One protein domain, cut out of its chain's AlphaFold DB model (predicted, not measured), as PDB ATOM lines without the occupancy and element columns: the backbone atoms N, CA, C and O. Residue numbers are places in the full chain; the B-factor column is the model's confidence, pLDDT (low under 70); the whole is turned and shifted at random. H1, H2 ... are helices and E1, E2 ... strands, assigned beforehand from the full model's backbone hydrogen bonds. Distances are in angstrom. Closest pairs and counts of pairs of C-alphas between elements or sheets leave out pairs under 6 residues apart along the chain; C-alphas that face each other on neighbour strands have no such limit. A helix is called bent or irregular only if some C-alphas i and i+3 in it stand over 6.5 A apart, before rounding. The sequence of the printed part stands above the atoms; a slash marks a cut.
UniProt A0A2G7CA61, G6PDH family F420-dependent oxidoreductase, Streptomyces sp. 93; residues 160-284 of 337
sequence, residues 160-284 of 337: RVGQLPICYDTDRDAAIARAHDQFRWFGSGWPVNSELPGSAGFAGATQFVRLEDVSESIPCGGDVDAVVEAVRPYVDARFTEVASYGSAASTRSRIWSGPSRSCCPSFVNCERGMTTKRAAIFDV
ATOM      1  N   ARG A 160     163.082 218.809 246.657       95.81
ATOM      2  CA  ARG A 160     162.763 218.457 245.271       95.81
ATOM      3  C   ARG A 160     163.326 217.074 244.977       95.81
ATOM      4  O   ARG A 160     164.539 216.928 244.846       95.81
ATOM      5  N   VAL A 161     162.453 216.074 244.895       96.31
ATOM      6  CA  VAL A 161     162.837 214.661 244.791       96.31
ATOM      7  C   VAL A 161     162.685 214.160 243.356       96.31
ATOM      8  O   VAL A 161     161.568 214.051 242.846       96.31
ATOM      9  N   GLY A 162     163.797 213.819 242.711       94.44
ATOM     10  CA  GLY A 162     163.801 213.077 241.448       94.44
ATOM     11  C   GLY A 162     163.562 211.587 241.695       94.44
ATOM     12  O   GLY A 162     164.004 211.063 242.715       94.44
ATOM     13  N   GLN A 163     162.878 210.880 240.797       92.19
ATOM     14  CA  GLN A 163     162.668 209.431 240.891       92.19
ATOM     15  C   GLN A 163     163.369 208.689 239.752       92.19
ATOM     16  O   GLN A 163     162.872 208.656 238.628       92.19
ATOM     17  N   LEU A 164     164.488 208.033 240.067       90.12
ATOM     18  CA  LEU A 164     165.312 207.305 239.100       90.12
ATOM     19  C   LEU A 164     165.087 205.783 239.216       90.12
ATOM     20  O   LEU A 164     165.406 205.204 240.261       90.12
ATOM     21  N   PRO A 165     164.559 205.096 238.184       90.31
ATOM     22  CA  PRO A 165     164.568 203.637 238.160       90.31
ATOM     23  C   PRO A 165     166.004 203.101 238.036       90.31
ATOM     24  O   PRO A 165     166.790 203.619 237.250       90.31
ATOM     25  N   ILE A 166     166.349 202.050 238.785       90.69
ATOM     26  CA  ILE A 166     167.645 201.344 238.703       90.69
ATOM     27  C   ILE A 166     167.404 199.839 238.867       90.69
ATOM     28  O   ILE A 166     166.704 199.428 239.793       90.69
ATOM     29  N   CYS A 167     168.017 198.990 238.039       91.12
ATOM     30  CA  CYS A 167     167.940 197.536 238.197       91.12
ATOM     31  C   CYS A 167     169.303 196.950 238.587       91.12
ATOM     32  O   CYS A 167     170.218 196.892 237.770       91.12
ATOM     33  N   TYR A 168     169.454 196.502 239.838       88.00
ATOM     34  CA  TYR A 168     170.728 195.966 240.326       88.00
ATOM     35  C   TYR A 168     170.779 194.444 240.290       88.00
ATOM     36  O   TYR A 168     169.961 193.753 240.909       88.00
ATOM     37  N   ASP A 169     171.841 193.948 239.670       86.00
ATOM     38  CA  ASP A 169     172.308 192.574 239.766       86.00
ATOM     39  C   ASP A 169     173.838 192.556 239.564       86.00
ATOM     40  O   ASP A 169     174.420 193.521 239.063       86.00
ATOM     41  N   THR A 170     174.499 191.474 239.970       87.75
ATOM     42  CA  THR A 170     175.912 191.228 239.637       87.75
ATOM     43  C   THR A 170     176.101 190.793 238.185       87.75
ATOM     44  O   THR A 170     177.187 190.962 237.642       87.75
ATOM     45  N   ASP A 171     175.050 190.255 237.564       90.50
ATOM     46  CA  ASP A 171     174.979 189.937 236.138       90.50
ATOM     47  C   ASP A 171     174.166 191.028 235.414       90.50
ATOM     48  O   ASP A 171     172.975 191.214 235.676       90.50
ATOM     49  N   ARG A 172     174.811 191.781 234.513       91.06
ATOM     50  CA  ARG A 172     174.164 192.892 233.797       91.06
ATOM     51  C   ARG A 172     173.013 192.416 232.907       91.06
ATOM     52  O   ARG A 172     171.985 193.089 232.871       91.06
ATOM     53  N   ASP A 173     173.140 191.270 232.250       93.62
ATOM     54  CA  ASP A 173     172.113 190.776 231.329       93.62
ATOM     55  C   ASP A 173     170.898 190.270 232.118       93.62
ATOM     56  O   ASP A 173     169.749 190.550 231.760       93.62
ATOM     57  N   ALA A 174     171.134 189.645 233.277       92.06
ATOM     58  CA  ALA A 174     170.074 189.313 234.229       92.06
ATOM     59  C   ALA A 174     169.359 190.564 234.785       92.06
ATOM     60  O   ALA A 174     168.141 190.531 234.987       92.06
ATOM     61  N   ALA A 175     170.077 191.673 235.008       91.69
ATOM     62  CA  ALA A 175     169.473 192.951 235.389       91.69
ATOM     63  C   ALA A 175     168.606 193.543 234.265       91.69
ATOM     64  O   ALA A 175     167.473 193.943 234.537       91.69
ATOM     65  N   ILE A 176     169.090 193.555 233.017       93.50
ATOM     66  CA  ILE A 176     168.346 194.068 231.854       93.50
ATOM     67  C   ILE A 176     167.076 193.237 231.618       93.50
ATOM     68  O   ILE A 176     165.986 193.800 231.523       93.50
ATOM     69  N   ALA A 177     167.170 191.902 231.625       93.50
ATOM     70  CA  ALA A 177     166.006 191.023 231.478       93.50
ATOM     71  C   ALA A 177     164.953 191.254 232.583       93.50
ATOM     72  O   ALA A 177     163.751 191.292 232.317       93.50
ATOM     73  N   ARG A 178     165.397 191.473 233.828       91.94
ATOM     74  CA  ARG A 178     164.526 191.785 234.975       91.94
ATOM     75  C   ARG A 178     163.897 193.179 234.869       91.94
ATOM     76  O   ARG A 178     162.727 193.347 235.211       91.94
ATOM     77  N   ALA A 179     164.653 194.164 234.386       91.50
ATOM     78  CA  ALA A 179     164.159 195.512 234.132       91.50
ATOM     79  C   ALA A 179     163.100 195.503 233.021       91.50
ATOM     80  O   ALA A 179     162.059 196.140 233.154       91.50
ATOM     81  N   HIS A 180     163.312 194.723 231.963       92.69
ATOM     82  CA  HIS A 180     162.357 194.571 230.868       92.69
ATOM     83  C   HIS A 180     161.066 193.870 231.289       92.69
ATOM     84  O   HIS A 180     159.976 194.320 230.936       92.69
ATOM     85  N   ASP A 181     161.155 192.820 232.103       89.88
ATOM     86  CA  ASP A 181     159.971 192.157 232.652       89.88
ATOM     87  C   ASP A 181     159.113 193.118 233.502       89.88
ATOM     88  O   ASP A 181     157.892 193.180 233.344       89.88
ATOM     89  N   GLN A 182     159.752 193.920 234.364       87.06
ATOM     90  CA  GLN A 182     159.061 194.651 235.437       87.06
ATOM     91  C   GLN A 182     158.852 196.154 235.192       87.06
ATOM     92  O   GLN A 182     157.981 196.752 235.832       87.06
ATOM     93  N   PHE A 183     159.633 196.774 234.303       86.94
ATOM     94  CA  PHE A 183     159.719 198.231 234.118       86.94
ATOM     95  C   PHE A 183     159.649 198.702 232.657       86.94
ATOM     96  O   PHE A 183     159.687 199.907 232.431       86.94
ATOM     97  N   ARG A 184     159.439 197.827 231.659       88.31
ATOM     98  CA  ARG A 184     159.272 198.249 230.245       88.31
ATOM     99  C   ARG A 184     158.121 199.238 229.977       88.31
ATOM    100  O   ARG A 184     158.079 199.857 228.924       88.31
ATOM    101  N   TRP A 185     157.200 199.412 230.928       85.19
ATOM    102  CA  TRP A 185     156.148 200.442 230.910       85.19
ATOM    103  C   TRP A 185     156.634 201.849 231.271       85.19
ATOM    104  O   TRP A 185     155.921 202.824 231.046       85.19
ATOM    105  N   PHE A 186     157.843 201.988 231.812       79.12
ATOM    106  CA  PHE A 186     158.380 203.292 232.179       79.12
ATOM    107  C   PHE A 186     158.644 204.174 230.945       79.12
ATOM    108  O   PHE A 186     158.363 205.369 230.978       79.12
ATOM    109  N   GLY A 187     159.069 203.573 229.826       77.12
ATOM    110  CA  GLY A 187     159.385 204.283 228.579       77.12
ATOM    111  C   GLY A 187     158.194 204.927 227.853       77.12
ATOM    112  O   GLY A 187     158.402 205.704 226.930       77.12
ATOM    113  N   SER A 188     156.946 204.647 228.250       79.94
ATOM    114  CA  SER A 188     155.754 205.232 227.609       79.94
ATOM    115  C   SER A 188     155.429 206.664 228.070       79.94
ATOM    116  O   SER A 188     154.576 207.315 227.468       79.94
ATOM    117  N   GLY A 189     156.097 207.170 229.114       80.62
ATOM    118  CA  GLY A 189     155.888 208.521 229.646       80.62
ATOM    119  C   GLY A 189     154.577 208.702 230.428       80.62
ATOM    120  O   GLY A 189     153.636 207.908 230.336       80.62
ATOM    121  N   TRP A 190     154.500 209.765 231.235       79.94
ATOM    122  CA  TRP A 190     153.355 209.990 232.129       79.94
ATOM    123  C   TRP A 190     151.983 210.145 231.432       79.94
ATOM    124  O   TRP A 190     151.011 209.584 231.952       79.94
ATOM    125  N   PRO A 191     151.853 210.831 230.273       80.94
ATOM    126  CA  PRO A 191     150.563 210.976 229.594       80.94
ATOM    127  C   PRO A 191     149.947 209.638 229.177       80.94
ATOM    128  O   PRO A 191     148.762 209.423 229.401       80.94
ATOM    129  N   VAL A 192     150.746 208.704 228.646       87.06
ATOM    130  CA  VAL A 192     150.258 207.362 228.280       87.06
ATOM    131  C   VAL A 192     149.981 206.537 229.536       87.06
ATOM    132  O   VAL A 192     148.923 205.924 229.658       87.06
ATOM    133  N   ASN A 193     150.897 206.565 230.508       84.56
ATOM    134  CA  ASN A 193     150.783 205.777 231.737       84.56
ATOM    135  C   ASN A 193     149.567 206.156 232.602       84.56
ATOM    136  O   ASN A 193     149.095 205.323 233.375       84.56
ATOM    137  N   SER A 194     149.037 207.374 232.455       85.62
ATOM    138  CA  SER A 194     147.825 207.837 233.150       85.62
ATOM    139  C   SER A 194     146.524 207.250 232.582       85.62
ATOM    140  O   SER A 194     145.548 207.124 233.318       85.62
ATOM    141  N   GLU A 195     146.508 206.873 231.300       88.94
ATOM    142  CA  GLU A 195     145.302 206.442 230.576       88.94
ATOM    143  C   GLU A 195     145.159 204.908 230.483       88.94
ATOM    144  O   GLU A 195     144.102 204.396 230.111       88.94
ATOM    145  N   LEU A 196     146.206 204.141 230.816       89.25
ATOM    146  CA  LEU A 196     146.206 202.681 230.664       89.25
ATOM    147  C   LEU A 196     145.407 201.967 231.781       89.25
ATOM    148  O   LEU A 196     145.782 202.030 232.958       89.25
ATOM    149  N   PRO A 197     144.338 201.207 231.451       83.94
ATOM    150  CA  PRO A 197     143.487 200.561 232.446       83.94
ATOM    151  C   PRO A 197     144.139 199.292 233.018       83.94
ATOM    152  O   PRO A 197     143.924 198.170 232.552       83.94
ATOM    153  N   GLY A 198     144.919 199.469 234.086       85.69
ATOM    154  CA  GLY A 198     145.510 198.376 234.860       85.69
ATOM    155  C   GLY A 198     146.597 197.588 234.116       85.69
ATOM    156  O   GLY A 198     147.031 197.936 233.019       85.69
ATOM    157  N   SER A 199     147.065 196.499 234.734       87.81
ATOM    158  CA  SER A 199     148.254 195.755 234.281       87.81
ATOM    159  C   SER A 199     148.143 195.176 232.867       87.81
ATOM    160  O   SER A 199     149.154 195.092 232.175       87.81
ATOM    161  N   ALA A 200     146.939 194.817 232.410       90.19
ATOM    162  CA  ALA A 200     146.721 194.330 231.047       90.19
ATOM    163  C   ALA A 200     146.961 195.423 229.988       90.19
ATOM    164  O   ALA A 200     147.555 195.137 228.949       90.19
ATOM    165  N   GLY A 201     146.568 196.674 230.271       90.50
ATOM    166  CA  GLY A 201     146.850 197.823 229.406       90.50
ATOM    167  C   GLY A 201     148.353 198.057 229.256       90.50
ATOM    168  O   GLY A 201     148.859 198.113 228.139       90.50
ATOM    169  N   PHE A 202     149.085 198.077 230.376       90.94
ATOM    170  CA  PHE A 202     150.549 198.173 230.370       90.94
ATOM    171  C   PHE A 202     151.223 197.006 229.637       90.94
ATOM    172  O   PHE A 202     152.140 197.228 228.849       90.94
ATOM    173  N   ALA A 203     150.767 195.767 229.841       89.19
ATOM    174  CA  ALA A 203     151.325 194.606 229.148       89.19
ATOM    175  C   ALA A 203     151.139 194.697 227.622       89.19
ATOM    176  O   ALA A 203     152.080 194.419 226.882       89.19
ATOM    177  N   GLY A 204     149.961 195.132 227.158       90.75
ATOM    178  CA  GLY A 204     149.669 195.325 225.736       90.75
ATOM    179  C   GLY A 204     150.438 196.492 225.108       90.75
ATOM    180  O   GLY A 204     151.017 196.326 224.037       90.75
ATOM    181  N   ALA A 205     150.501 197.644 225.782       91.00
ATOM    182  CA  ALA A 205     151.216 198.828 225.296       91.00
ATOM    183  C   ALA A 205     152.733 198.601 225.155       91.00
ATOM    184  O   ALA A 205     153.376 199.203 224.302       91.00
ATOM    185  N   THR A 206     153.303 197.707 225.967       92.50
ATOM    186  CA  THR A 206     154.760 197.513 226.076       92.50
ATOM    187  C   THR A 206     155.282 196.240 225.419       92.50
ATOM    188  O   THR A 206     156.482 195.982 225.463       92.50
ATOM    189  N   GLN A 207     154.418 195.430 224.802       92.00
ATOM    190  CA  GLN A 207     154.790 194.114 224.257       92.00
ATOM    191  C   GLN A 207     155.906 194.159 223.193       92.00
ATOM    192  O   GLN A 207     156.567 193.152 222.953       92.00
ATOM    193  N   PHE A 208     156.109 195.315 222.550       93.06
ATOM    194  CA  PHE A 208     157.110 195.499 221.499       93.06
ATOM    195  C   PHE A 208     158.446 196.055 221.994       93.06
ATOM    196  O   PHE A 208     159.432 195.892 221.270       93.06
ATOM    197  N   VAL A 209     158.490 196.631 223.204       93.25
ATOM    198  CA  VAL A 209     159.702 197.191 223.826       93.25
ATOM    199  C   VAL A 209     160.810 196.139 223.826       93.25
ATOM    200  O   VAL A 209     160.568 194.967 224.129       93.25
ATOM    201  N   ARG A 210     162.013 196.543 223.433       94.44
ATOM    202  CA  ARG A 210     163.218 195.716 223.338       94.44
ATOM    203  C   ARG A 210     164.001 195.719 224.659       94.44
ATOM    204  O   ARG A 210     163.720 196.513 225.554       94.44
ATOM    205  N   LEU A 211     164.980 194.822 224.802       93.88
ATOM    206  CA  LEU A 211     165.881 194.827 225.968       93.88
ATOM    207  C   LEU A 211     166.777 196.073 225.944       93.88
ATOM    208  O   LEU A 211     167.046 196.673 226.984       93.88
ATOM    209  N   GLU A 212     167.167 196.474 224.738       92.69
ATOM    210  CA  GLU A 212     168.018 197.613 224.423       92.69
ATOM    211  C   GLU A 212     167.367 198.919 224.908       92.69
ATOM    212  O   GLU A 212     167.944 199.569 225.780       92.69
ATOM    213  N   ASP A 213     166.120 199.202 224.490       91.44
ATOM    214  CA  ASP A 213     165.300 200.353 224.924       91.44
ATOM    215  C   ASP A 213     165.313 200.552 226.455       91.44
ATOM    216  O   ASP A 213     165.367 201.671 226.974       91.44
ATOM    217  N   VAL A 214     165.251 199.443 227.201       89.38
ATOM    218  CA  VAL A 214     165.241 199.440 228.668       89.38
ATOM    219  C   VAL A 214     166.642 199.667 229.230       89.38
ATOM    220  O   VAL A 214     166.788 200.413 230.193       89.38
ATOM    221  N   SER A 215     167.668 199.056 228.636       90.19
ATOM    222  CA  SER A 215     169.064 199.191 229.073       90.19
ATOM    223  C   SER A 215     169.671 200.574 228.802       90.19
ATOM    224  O   SER A 215     170.584 200.980 229.522       90.19
ATOM    225  N   GLU A 216     169.152 201.295 227.804       89.62
ATOM    226  CA  GLU A 216     169.480 202.696 227.511       89.62
ATOM    227  C   GLU A 216     168.759 203.662 228.467       89.62
ATOM    228  O   GLU A 216     169.322 204.680 228.866       89.62
ATOM    229  N   SER A 217     167.531 203.326 228.880       85.62
ATOM    230  CA  SER A 217     166.681 204.183 229.726       85.62
ATOM    231  C   SER A 217     166.860 203.972 231.237       85.62
ATOM    232  O   SER A 217     166.509 204.848 232.028       85.62
ATOM    233  N   ILE A 218     167.328 202.795 231.665       89.88
ATOM    234  CA  ILE A 218     167.404 202.378 233.072       89.88
ATOM    235  C   ILE A 218     168.805 201.813 233.358       89.88
ATOM    236  O   ILE A 218     169.157 200.770 232.800       89.88
ATOM    237  N   PRO A 219     169.589 202.409 234.280       92.50
ATOM    238  CA  PRO A 219     170.855 201.835 234.729       92.50
ATOM    239  C   PRO A 219     170.679 200.397 235.238       92.50
ATOM    240  O   PRO A 219     169.955 200.144 236.206       92.50
ATOM    241  N   CYS A 220     171.344 199.453 234.565       91.88
ATOM    242  CA  CYS A 220     171.255 198.019 234.835       91.88
ATOM    243  C   CYS A 220     172.620 197.410 235.200       91.88
ATOM    244  O   CYS A 220     173.617 197.610 234.500       91.88
ATOM    245  N   GLY A 221     172.646 196.600 236.259       89.62
ATOM    246  CA  GLY A 221     173.832 195.897 236.753       89.62
ATOM    247  C   GLY A 221     174.479 196.575 237.965       89.62
ATOM    248  O   GLY A 221     173.822 197.295 238.716       89.62
ATOM    249  N   GLY A 222     175.769 196.302 238.179       86.69
ATOM    250  CA  GLY A 222     176.547 196.790 239.326       86.69
ATOM    251  C   GLY A 222     177.460 197.987 239.055       86.69
ATOM    252  O   GLY A 222     178.305 198.285 239.898       86.69
ATOM    253  N   ASP A 223     177.322 198.635 237.900       86.94
ATOM    254  CA  ASP A 223     178.093 199.820 237.522       86.94
ATOM    255  C   ASP A 223     177.574 201.062 238.271       86.94
ATOM    256  O   ASP A 223     176.404 201.431 238.155       86.94
ATOM    257  N   VAL A 224     178.446 201.677 239.073       88.00
ATOM    258  CA  VAL A 224     178.131 202.878 239.859       88.00
ATOM    259  C   VAL A 224     178.229 204.140 239.002       88.00
ATOM    260  O   VAL A 224     177.424 205.051 239.189       88.00
ATOM    261  N   ASP A 225     179.146 204.189 238.038       88.31
ATOM    262  CA  ASP A 225     179.364 205.375 237.207       88.31
ATOM    263  C   ASP A 225     178.182 205.562 236.241       88.31
ATOM    264  O   ASP A 225     177.676 206.674 236.083       88.31
ATOM    265  N   ALA A 226     177.619 204.461 235.726       88.44
ATOM    266  CA  ALA A 226     176.353 204.473 234.983       88.44
ATOM    267  C   ALA A 226     175.165 205.029 235.799       88.44
ATOM    268  O   ALA A 226     174.260 205.649 235.236       88.44
ATOM    269  N   VAL A 227     175.147 204.834 237.123       89.50
ATOM    270  CA  VAL A 227     174.130 205.439 238.003       89.50
ATOM    271  C   VAL A 227     174.408 206.927 238.222       89.50
ATOM    272  O   VAL A 227     173.467 207.719 238.215       89.50
ATOM    273  N   VAL A 228     175.671 207.328 238.386       90.06
ATOM    274  CA  VAL A 228     176.063 208.739 238.558       90.06
ATOM    275  C   VAL A 228     175.699 209.568 237.324       90.06
ATOM    276  O   VAL A 228     175.069 210.617 237.466       90.06
ATOM    277  N   GLU A 229     176.001 209.085 236.117       91.50
ATOM    278  CA  GLU A 229     175.630 209.783 234.879       91.50
ATOM    279  C   GLU A 229     174.103 209.863 234.689       91.50
ATOM    280  O   GLU A 229     173.599 210.886 234.234       91.50
ATOM    281  N   ALA A 230     173.336 208.861 235.134       90.94
ATOM    282  CA  ALA A 230     171.870 208.913 235.121       90.94
ATOM    283  C   ALA A 230     171.260 209.841 236.197       90.94
ATOM    284  O   ALA A 230     170.129 210.311 236.049       90.94
ATOM    285  N   VAL A 231     171.991 210.131 237.280       93.00
ATOM    286  CA  VAL A 231     171.608 211.129 238.296       93.00
ATOM    287  C   VAL A 231     171.897 212.555 237.817       93.00
ATOM    288  O   VAL A 231     171.127 213.463 238.135       93.00
ATOM    289  N   ARG A 232     172.958 212.766 237.028       93.75
ATOM    290  CA  ARG A 232     173.440 214.091 236.593       93.75
ATOM    291  C   ARG A 232     172.344 215.040 236.065       93.75
ATOM    292  O   ARG A 232     172.287 216.163 236.570       93.75
ATOM    293  N   PRO A 233     171.402 214.624 235.189       94.94
ATOM    294  CA  PRO A 233     170.345 215.513 234.699       94.94
ATOM    295  C   PRO A 233     169.430 216.061 235.804       94.94
ATOM    296  O   PRO A 233     168.933 217.179 235.691       94.94
ATOM    297  N   TYR A 234     169.215 215.314 236.895       94.12
ATOM    298  CA  TYR A 234     168.440 215.795 238.043       94.12
ATOM    299  C   TYR A 234     169.188 216.892 238.814       94.12
ATOM    300  O   TYR A 234     168.568 217.853 239.270       94.12
ATOM    301  N   VAL A 235     170.516 216.787 238.917       93.00
ATOM    302  CA  VAL A 235     171.373 217.819 239.525       93.00
ATOM    303  C   VAL A 235     171.303 219.109 238.706       93.00
ATOM    304  O   VAL A 235     171.018 220.182 239.243       93.00
ATOM    305  N   ASP A 236     171.469 218.990 237.387       93.69
ATOM    306  CA  ASP A 236     171.412 220.116 236.449       93.69
ATOM    307  C   ASP A 236     170.023 220.784 236.450       93.69
ATOM    308  O   ASP A 236     169.913 222.014 236.473       93.69
ATOM    309  N   ALA A 237     168.952 219.984 236.550       95.50
ATOM    310  CA  ALA A 237     167.569 220.442 236.700       95.50
ATOM    311  C   ALA A 237     167.203 220.962 238.109       95.50
ATOM    312  O   ALA A 237     166.056 221.349 238.334       95.50
ATOM    313  N   ARG A 238     168.165 221.041 239.044       94.50
ATOM    314  CA  ARG A 238     168.020 221.602 240.405       94.50
ATOM    315  C   ARG A 238     167.093 220.823 241.344       94.50
ATOM    316  O   ARG A 238     166.426 221.429 242.192       94.50
ATOM    317  N   PHE A 239     167.081 219.497 241.227       93.75
ATOM    318  CA  PHE A 239     166.567 218.609 242.273       93.75
ATOM    319  C   PHE A 239     167.558 218.536 243.448       93.75
ATOM    320  O   PHE A 239     168.765 218.599 243.243       93.75
ATOM    321  N   THR A 240     167.044 218.414 244.675       92.31
ATOM    322  CA  THR A 240     167.847 218.381 245.918       92.31
ATOM    323  C   THR A 240     168.075 216.961 246.428       92.31
ATOM    324  O   THR A 240     169.019 216.694 247.159       92.31
ATOM    325  N   GLU A 241     167.172 216.042 246.089       92.25
ATOM    326  CA  GLU A 241     167.226 214.641 246.491       92.25
ATOM    327  C   GLU A 241     166.934 213.770 245.250       92.25
ATOM    328  O   GLU A 241     166.082 214.122 244.431       92.25
ATOM    329  N   VAL A 242     167.575 212.606 245.112       89.56
ATOM    330  CA  VAL A 242     167.157 211.573 244.143       89.56
ATOM    331  C   VAL A 242     166.777 210.300 244.884       89.56
ATOM    332  O   VAL A 242     167.568 209.710 245.614       89.56
ATOM    333  N   ALA A 243     165.536 209.870 244.679       88.81
ATOM    334  CA  ALA A 243     164.991 208.619 245.161       88.81
ATOM    335  C   ALA A 243     165.158 207.530 244.091       88.81
ATOM    336  O   ALA A 243     164.466 207.551 243.070       88.81
ATOM    337  N   SER A 244     166.034 206.551 244.325       81.62
ATOM    338  CA  SER A 244     166.097 205.372 243.461       81.62
ATOM    339  C   SER A 244     165.016 204.360 243.818       81.62
ATOM    340  O   SER A 244     164.673 204.166 244.988       81.62
ATOM    341  N   TYR A 245     164.474 203.685 242.808       76.00
ATOM    342  CA  TYR A 245     163.534 202.582 242.983       76.00
ATOM    343  C   TYR A 245     163.782 201.498 241.934       76.00
ATOM    344  O   TYR A 245     164.265 201.772 240.841       76.00
ATOM    345  N   GLY A 246     163.463 200.246 242.256       66.12
ATOM    346  CA  GLY A 246     163.750 199.158 241.332       66.12
ATOM    347  C   GLY A 246     163.654 197.767 241.928       66.12
ATOM    348  O   GLY A 246     163.294 197.581 243.094       66.12
ATOM    349  N   SER A 247     163.980 196.785 241.096       55.34
ATOM    350  CA  SER A 247     164.116 195.383 241.474       55.34
ATOM    351  C   SER A 247     165.589 195.030 241.644       55.34
ATOM    352  O   SER A 247     166.303 194.854 240.660       55.34
ATOM    353  N   ALA A 248     166.041 194.875 242.885       51.41
ATOM    354  CA  ALA A 248     167.264 194.129 243.150       51.41
ATOM    355  C   ALA A 248     166.953 192.625 243.178       51.41
ATOM    356  O   ALA A 248     165.877 192.222 243.638       51.41
ATOM    357  N   ALA A 249     167.904 191.785 242.769       42.19
ATOM    358  CA  ALA A 249     167.889 190.385 243.188       42.19
ATOM    359  C   ALA A 249     167.869 190.296 244.731       42.19
ATOM    360  O   ALA A 249     168.459 191.129 245.420       42.19
ATOM    361  N   SER A 250     167.215 189.274 245.295       38.28
ATOM    362  CA  SER A 250     166.996 189.126 246.752       38.28
ATOM    363  C   SER A 250     168.280 188.954 247.588       38.28
ATOM    364  O   SER A 250     168.241 188.947 248.822       38.28
ATOM    365  N   THR A 251     169.438 188.863 246.933       32.12
ATOM    366  CA  THR A 251     170.766 188.764 247.538       32.12
ATOM    367  C   THR A 251     171.285 190.133 247.989       32.12
ATOM    368  O   THR A 251     172.115 190.743 247.323       32.12
ATOM    369  N   ARG A 252     170.824 190.581 249.168       35.41
ATOM    370  CA  ARG A 252     171.500 191.533 250.086       35.41
ATOM    371  C   ARG A 252     172.394 192.569 249.372       35.41
ATOM    372  O   ARG A 252     173.617 192.515 249.493       35.41
ATOM    373  N   SER A 253     171.764 193.482 248.630       39.19
ATOM    374  CA  SER A 253     172.401 194.419 247.697       39.19
ATOM    375  C   SER A 253     173.622 195.129 248.294       39.19
ATOM    376  O   SER A 253     173.489 195.971 249.178       39.19
ATOM    377  N   ARG A 254     174.818 194.811 247.778       44.66
ATOM    378  CA  ARG A 254     176.101 195.447 248.155       44.66
ATOM    379  C   ARG A 254     176.415 196.701 247.345       44.66
ATOM    380  O   ARG A 254     177.525 197.218 247.424       44.66
ATOM    381  N   ILE A 255     175.446 197.166 246.563       46.00
ATOM    382  CA  ILE A 255     175.563 198.277 245.618       46.00
ATOM    383  C   ILE A 255     176.201 199.521 246.269       46.00
ATOM    384  O   ILE A 255     177.028 200.182 245.659       46.00
ATOM    385  N   TRP A 256     175.891 199.785 247.545       46.22
ATOM    386  CA  TRP A 256     176.376 200.930 248.333       46.22
ATOM    387  C   TRP A 256     177.482 200.567 249.354       46.22
ATOM    388  O   TRP A 256     177.681 201.260 250.349       46.22
ATOM    389  N   SER A 257     178.193 199.453 249.150       40.19
ATOM    390  CA  SER A 257     179.287 198.982 250.026       40.19
ATOM    391  C   SER A 257     180.665 198.985 249.348       40.19
ATOM    392  O   SER A 257     181.620 198.444 249.906       40.19
ATOM    393  N   GLY A 258     180.770 199.545 248.139       32.78
ATOM    394  CA  GLY A 258     182.016 199.622 247.373       32.78
ATOM    395  C   GLY A 258     183.022 200.652 247.920       32.78
ATOM    396  O   GLY A 258     182.646 201.558 248.664       32.78
ATOM    397  N   PRO A 259     184.313 200.546 247.546       27.70
ATOM    398  CA  PRO A 259     185.378 201.425 248.038       27.70
ATOM    399  C   PRO A 259     185.399 202.834 247.412       27.70
ATOM    400  O   PRO A 259     186.279 203.621 247.758       27.70
ATOM    401  N   SER A 260     184.452 203.175 246.529       33.22
ATOM    402  CA  SER A 260     184.378 204.433 245.761       33.22
ATOM    403  C   SER A 260     184.007 205.667 246.606       33.22
ATOM    404  O   SER A 260     183.057 206.388 246.319       33.22
ATOM    405  N   ARG A 261     184.793 205.949 247.651       31.16
ATOM    406  CA  ARG A 261     184.716 207.166 248.484       31.16
ATOM    407  C   ARG A 261     185.312 208.413 247.805       31.16
ATOM    408  O   ARG A 261     185.414 209.455 248.443       31.16
ATOM    409  N   SER A 262     185.758 208.301 246.554       26.81
ATOM    410  CA  SER A 262     186.603 209.288 245.873       26.81
ATOM    411  C   SER A 262     185.861 210.356 245.065       26.81
ATOM    412  O   SER A 262     186.472 211.382 244.786       26.81
ATOM    413  N   CYS A 263     184.585 210.163 244.700       24.45
ATOM    414  CA  CYS A 263     183.863 211.131 243.850       24.45
ATOM    415  C   CYS A 263     182.936 212.097 244.610       24.45
ATOM    416  O   CYS A 263     182.769 213.226 244.162       24.45
ATOM    417  N   CYS A 264     182.372 211.710 245.762       25.64
ATOM    418  CA  CYS A 264     181.670 212.622 246.679       25.64
ATOM    419  C   CYS A 264     181.577 212.016 248.096       25.64
ATOM    420  O   CYS A 264     181.085 210.893 248.229       25.64
ATOM    421  N   PRO A 265     181.970 212.733 249.171       23.30
ATOM    422  CA  PRO A 265     181.833 212.238 250.548       23.30
ATOM    423  C   PRO A 265     180.386 212.030 251.037       23.30
ATOM    424  O   PRO A 265     180.191 211.361 252.050       23.30
ATOM    425  N   SER A 266     179.384 212.588 250.346       26.25
ATOM    426  CA  SER A 266     177.978 212.637 250.791       26.25
ATOM    427  C   SER A 266     177.205 211.308 250.707       26.25
ATOM    428  O   SER A 266     176.113 211.201 251.263       26.25
ATOM    429  N   PHE A 267     177.743 210.264 250.061       27.11
ATOM    430  CA  PHE A 267     177.075 208.957 249.957       27.11
ATOM    431  C   PHE A 267     177.133 208.165 251.276       27.11
ATOM    432  O   PHE A 267     177.992 207.301 251.470       27.11
ATOM    433  N   VAL A 268     176.196 208.431 252.193       26.33
ATOM    434  CA  VAL A 268     176.142 207.783 253.516       26.33
ATOM    435  C   VAL A 268     174.824 207.028 253.750       26.33
ATOM    436  O   VAL A 268     173.735 207.582 253.663       26.33
ATOM    437  N   ASN A 269     174.972 205.772 254.197       27.53
ATOM    438  CA  ASN A 269     173.984 204.903 254.862       27.53
ATOM    439  C   ASN A 269     172.927 204.146 254.020       27.53
ATOM    440  O   ASN A 269     171.881 204.681 253.665       27.53
ATOM    441  N   CYS A 270     173.094 202.817 253.893       27.92
ATOM    442  CA  CYS A 270     171.950 201.893 253.788       27.92
ATOM    443  C   CYS A 270     172.241 200.458 254.293       27.92
ATOM    444  O   CYS A 270     171.987 199.465 253.609       27.92
ATOM    445  N   GLU A 271     172.736 200.300 255.524       26.11
ATOM    446  CA  GLU A 271     172.792 198.970 256.154       26.11
ATOM    447  C   GLU A 271     171.432 198.556 256.754       26.11
ATOM    448  O   GLU A 271     171.203 198.746 257.951       26.11
ATOM    449  N   ARG A 272     170.535 197.963 255.937       25.56
ATOM    450  CA  ARG A 272     169.538 196.924 256.337       25.56
ATOM    451  C   ARG A 272     168.601 196.505 255.187       25.56
ATOM    452  O   ARG A 272     167.619 197.179 254.902       25.56
ATOM    453  N   GLY A 273     168.850 195.308 254.644       25.09
ATOM    454  CA  GLY A 273     167.861 194.383 254.057       25.09
ATOM    455  C   GLY A 273     166.739 194.957 253.176       25.09
ATOM    456  O   GLY A 273     165.628 195.190 253.653       25.09
ATOM    457  N   MET A 274     166.984 195.045 251.867       29.34
ATOM    458  CA  MET A 274     165.949 195.287 250.855       29.34
ATOM    459  C   MET A 274     165.195 193.986 250.521       29.34
ATOM    460  O   MET A 274     165.613 193.220 249.660       29.34
ATOM    461  N   THR A 275     164.078 193.723 251.207       23.80
ATOM    462  CA  THR A 275     163.134 192.623 250.883       23.80
ATOM    463  C   THR A 275     161.721 193.110 250.538       23.80
ATOM    464  O   THR A 275     160.814 192.318 250.308       23.80
ATOM    465  N   THR A 276     161.521 194.426 250.491       24.27
ATOM    466  CA  THR A 276     160.291 195.102 250.050       24.27
ATOM    467  C   THR A 276     160.686 196.290 249.183       24.27
ATOM    468  O   THR A 276     161.728 196.891 249.450       24.27
ATOM    469  N   LYS A 277     159.873 196.641 248.172       26.12
ATOM    470  CA  LYS A 277     160.071 197.856 247.357       26.12
ATOM    471  C   LYS A 277     160.154 199.070 248.292       26.12
ATOM    472  O   LYS A 277     159.142 199.514 248.826       26.12
ATOM    473  N   ARG A 278     161.366 199.572 248.517       25.72
ATOM    474  CA  ARG A 278     161.662 200.769 249.305       25.72
ATOM    475  C   ARG A 278     162.534 201.658 248.450       25.72
ATOM    476  O   ARG A 278     163.563 201.194 247.967       25.72
ATOM    477  N   ALA A 279     162.119 202.907 248.285       32.16
ATOM    478  CA  ALA A 279     162.976 203.898 247.668       32.16
ATOM    479  C   ALA A 279     164.162 204.194 248.596       32.16
ATOM    480  O   ALA A 279     163.971 204.349 249.807       32.16
ATOM    481  N   ALA A 280     165.366 204.266 248.036       38.22
ATOM    482  CA  ALA A 280     166.524 204.828 248.719       38.22
ATOM    483  C   ALA A 280     166.652 206.289 248.281       38.22
ATOM    484  O   ALA A 280     166.631 206.561 247.088       38.22
ATOM    485  N   ILE A 281     166.717 207.214 249.237       32.09
ATOM    486  CA  ILE A 281     166.810 208.653 248.970       32.09
ATOM    487  C   ILE A 281     168.258 209.078 249.182       32.09
ATOM    488  O   ILE A 281     168.825 208.795 250.239       32.09
ATOM    489  N   PHE A 282     168.823 209.762 248.194       37.66
ATOM    490  CA  PHE A 282     170.164 210.330 248.233       37.66
ATOM    491  C   PHE A 282     170.074 211.850 248.218       37.66
ATOM    492  O   PHE A 282     169.331 212.411 247.414       37.66
ATOM    493  N   ASP A 283     170.823 212.485 249.112       33.28
ATOM    494  CA  ASP A 283     171.059 213.925 249.083       33.28
ATOM    495  C   ASP A 283     172.002 214.247 247.914       33.28
ATOM    496  O   ASP A 283     172.958 213.504 247.668       33.28
ATOM    497  N   VAL A 284     171.690 215.298 247.161       40.91
ATOM    498  CA  VAL A 284     172.429 215.692 245.953       40.91
ATOM    499  C   VAL A 284     173.523 216.717 246.270       40.91
ATOM    500  O   VAL A 284     174.480 216.847 245.503       40.91
TER     501      VAL A 284
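What this domain is: This is residues 160 to 284 of the 337 residues of the protein "G6PDH family F420-dependent oxidoreductase" of Streptomyces sp. 93 (UniProt A0A2G7CA61). Look for a small sheet of three strands with one helix, H5, over one face, while four short helices, H1 to H4, form a loose group that reaches away from the sheet to one end of the domain, where H2 and H3 lie. A wide loop with no named element, residues 246 to 279, swings out to the other end near Ser 262 before the chain returns to the sheet as E3. You have 125 residues with five named helices and three named strands, in the order E1 H1 H2 H3 H4 H5 E2 E3; the sheet is mixed, in the order E1 E2 E3, and the class is mixed, helices and strands. The whole is compact, with a radius of gyration of the C-alphas of 15.1 A and spans of 44 by 33 by 25 A.

How they stand to each other: Begin at E1, residues 160 to 165, an edge strand parallel to the inner strand E2, residues 241 to 245, at 26 degrees; look for N 243 and O 162, 2.8 A apart. E3, residues 280 to 283, is the other edge strand and makes an antiparallel hairpin with E2 at 161 degrees, with N 244 and O 280 2.8 A apart. H5, residues 225 to 236, is on the sheet at a height of 10.2 A, over E1 and E2, making two layers, a helix on one face of a sheet; its closest C-alphas to E1 are those of Tyr 234 and Gly 162, 6.4 A apart. On the local plane it stands at 30.4 degrees to E1, only just slantwise to the strands. H1, residues 172 to 183, touches H4, residues 211 to 217, about perpendicular at 83 degrees, closest at the C-alphas of Ile 176 and Ser 215, 5.9 A. H2, residues 186 to 195, only just touches H4, with 3 pairs of C-alphas within 8 A, the closest being Gly 187 and Ser 217 at 7.4 A. H3, residues 198 to 205, is close to H2 but not clearly touching, with the C-alphas of Asn 193 and Phe 202 7.7 A apart. H1, H2, H3 and H4 are not on the sheet. E1, the five helices and E2 make a strand-helix-strand unit, two parallel neighbour strands with helices between them along the chain. In H1, H3 and H4 every O i to N i+4 pair is within hydrogen-bond range; in H5 6 of 8 are, and in H2 2 of 6, beside 4 of 7 O i to N i+3 pairs.

Where its parts are: Find C-alpha 160 at (162.763, 218.457, 245.271); from there E1 runs 16.5 A. H1 spans 15.4 A and H2 13.5 A; H2 is irregular, with C-alphas 187 and 190 9.0 A apart. H3 is 11.1 A long and H4 10.1 A. H5 starts at (179.364, 205.375, 237.207) and spans 16.8 A; it is only just irregular, with C-alphas 230 and 233 6.8 A apart. E2 is 13.1 A long, and E3, 10.2 A long, ends at C-alpha 283, (171.059, 213.925, 249.083).

The domain as a whole: The C-alphas of Pro 197 and Ser 262, 46.0 A apart, are the two farthest from each other. The printed part has no cut, and the link from E2 to E3, 34 residues, is long. Mean pLDDT of the printed part is 72.2; residues 246 to 284 are under 70, and E3 has a mean of 35.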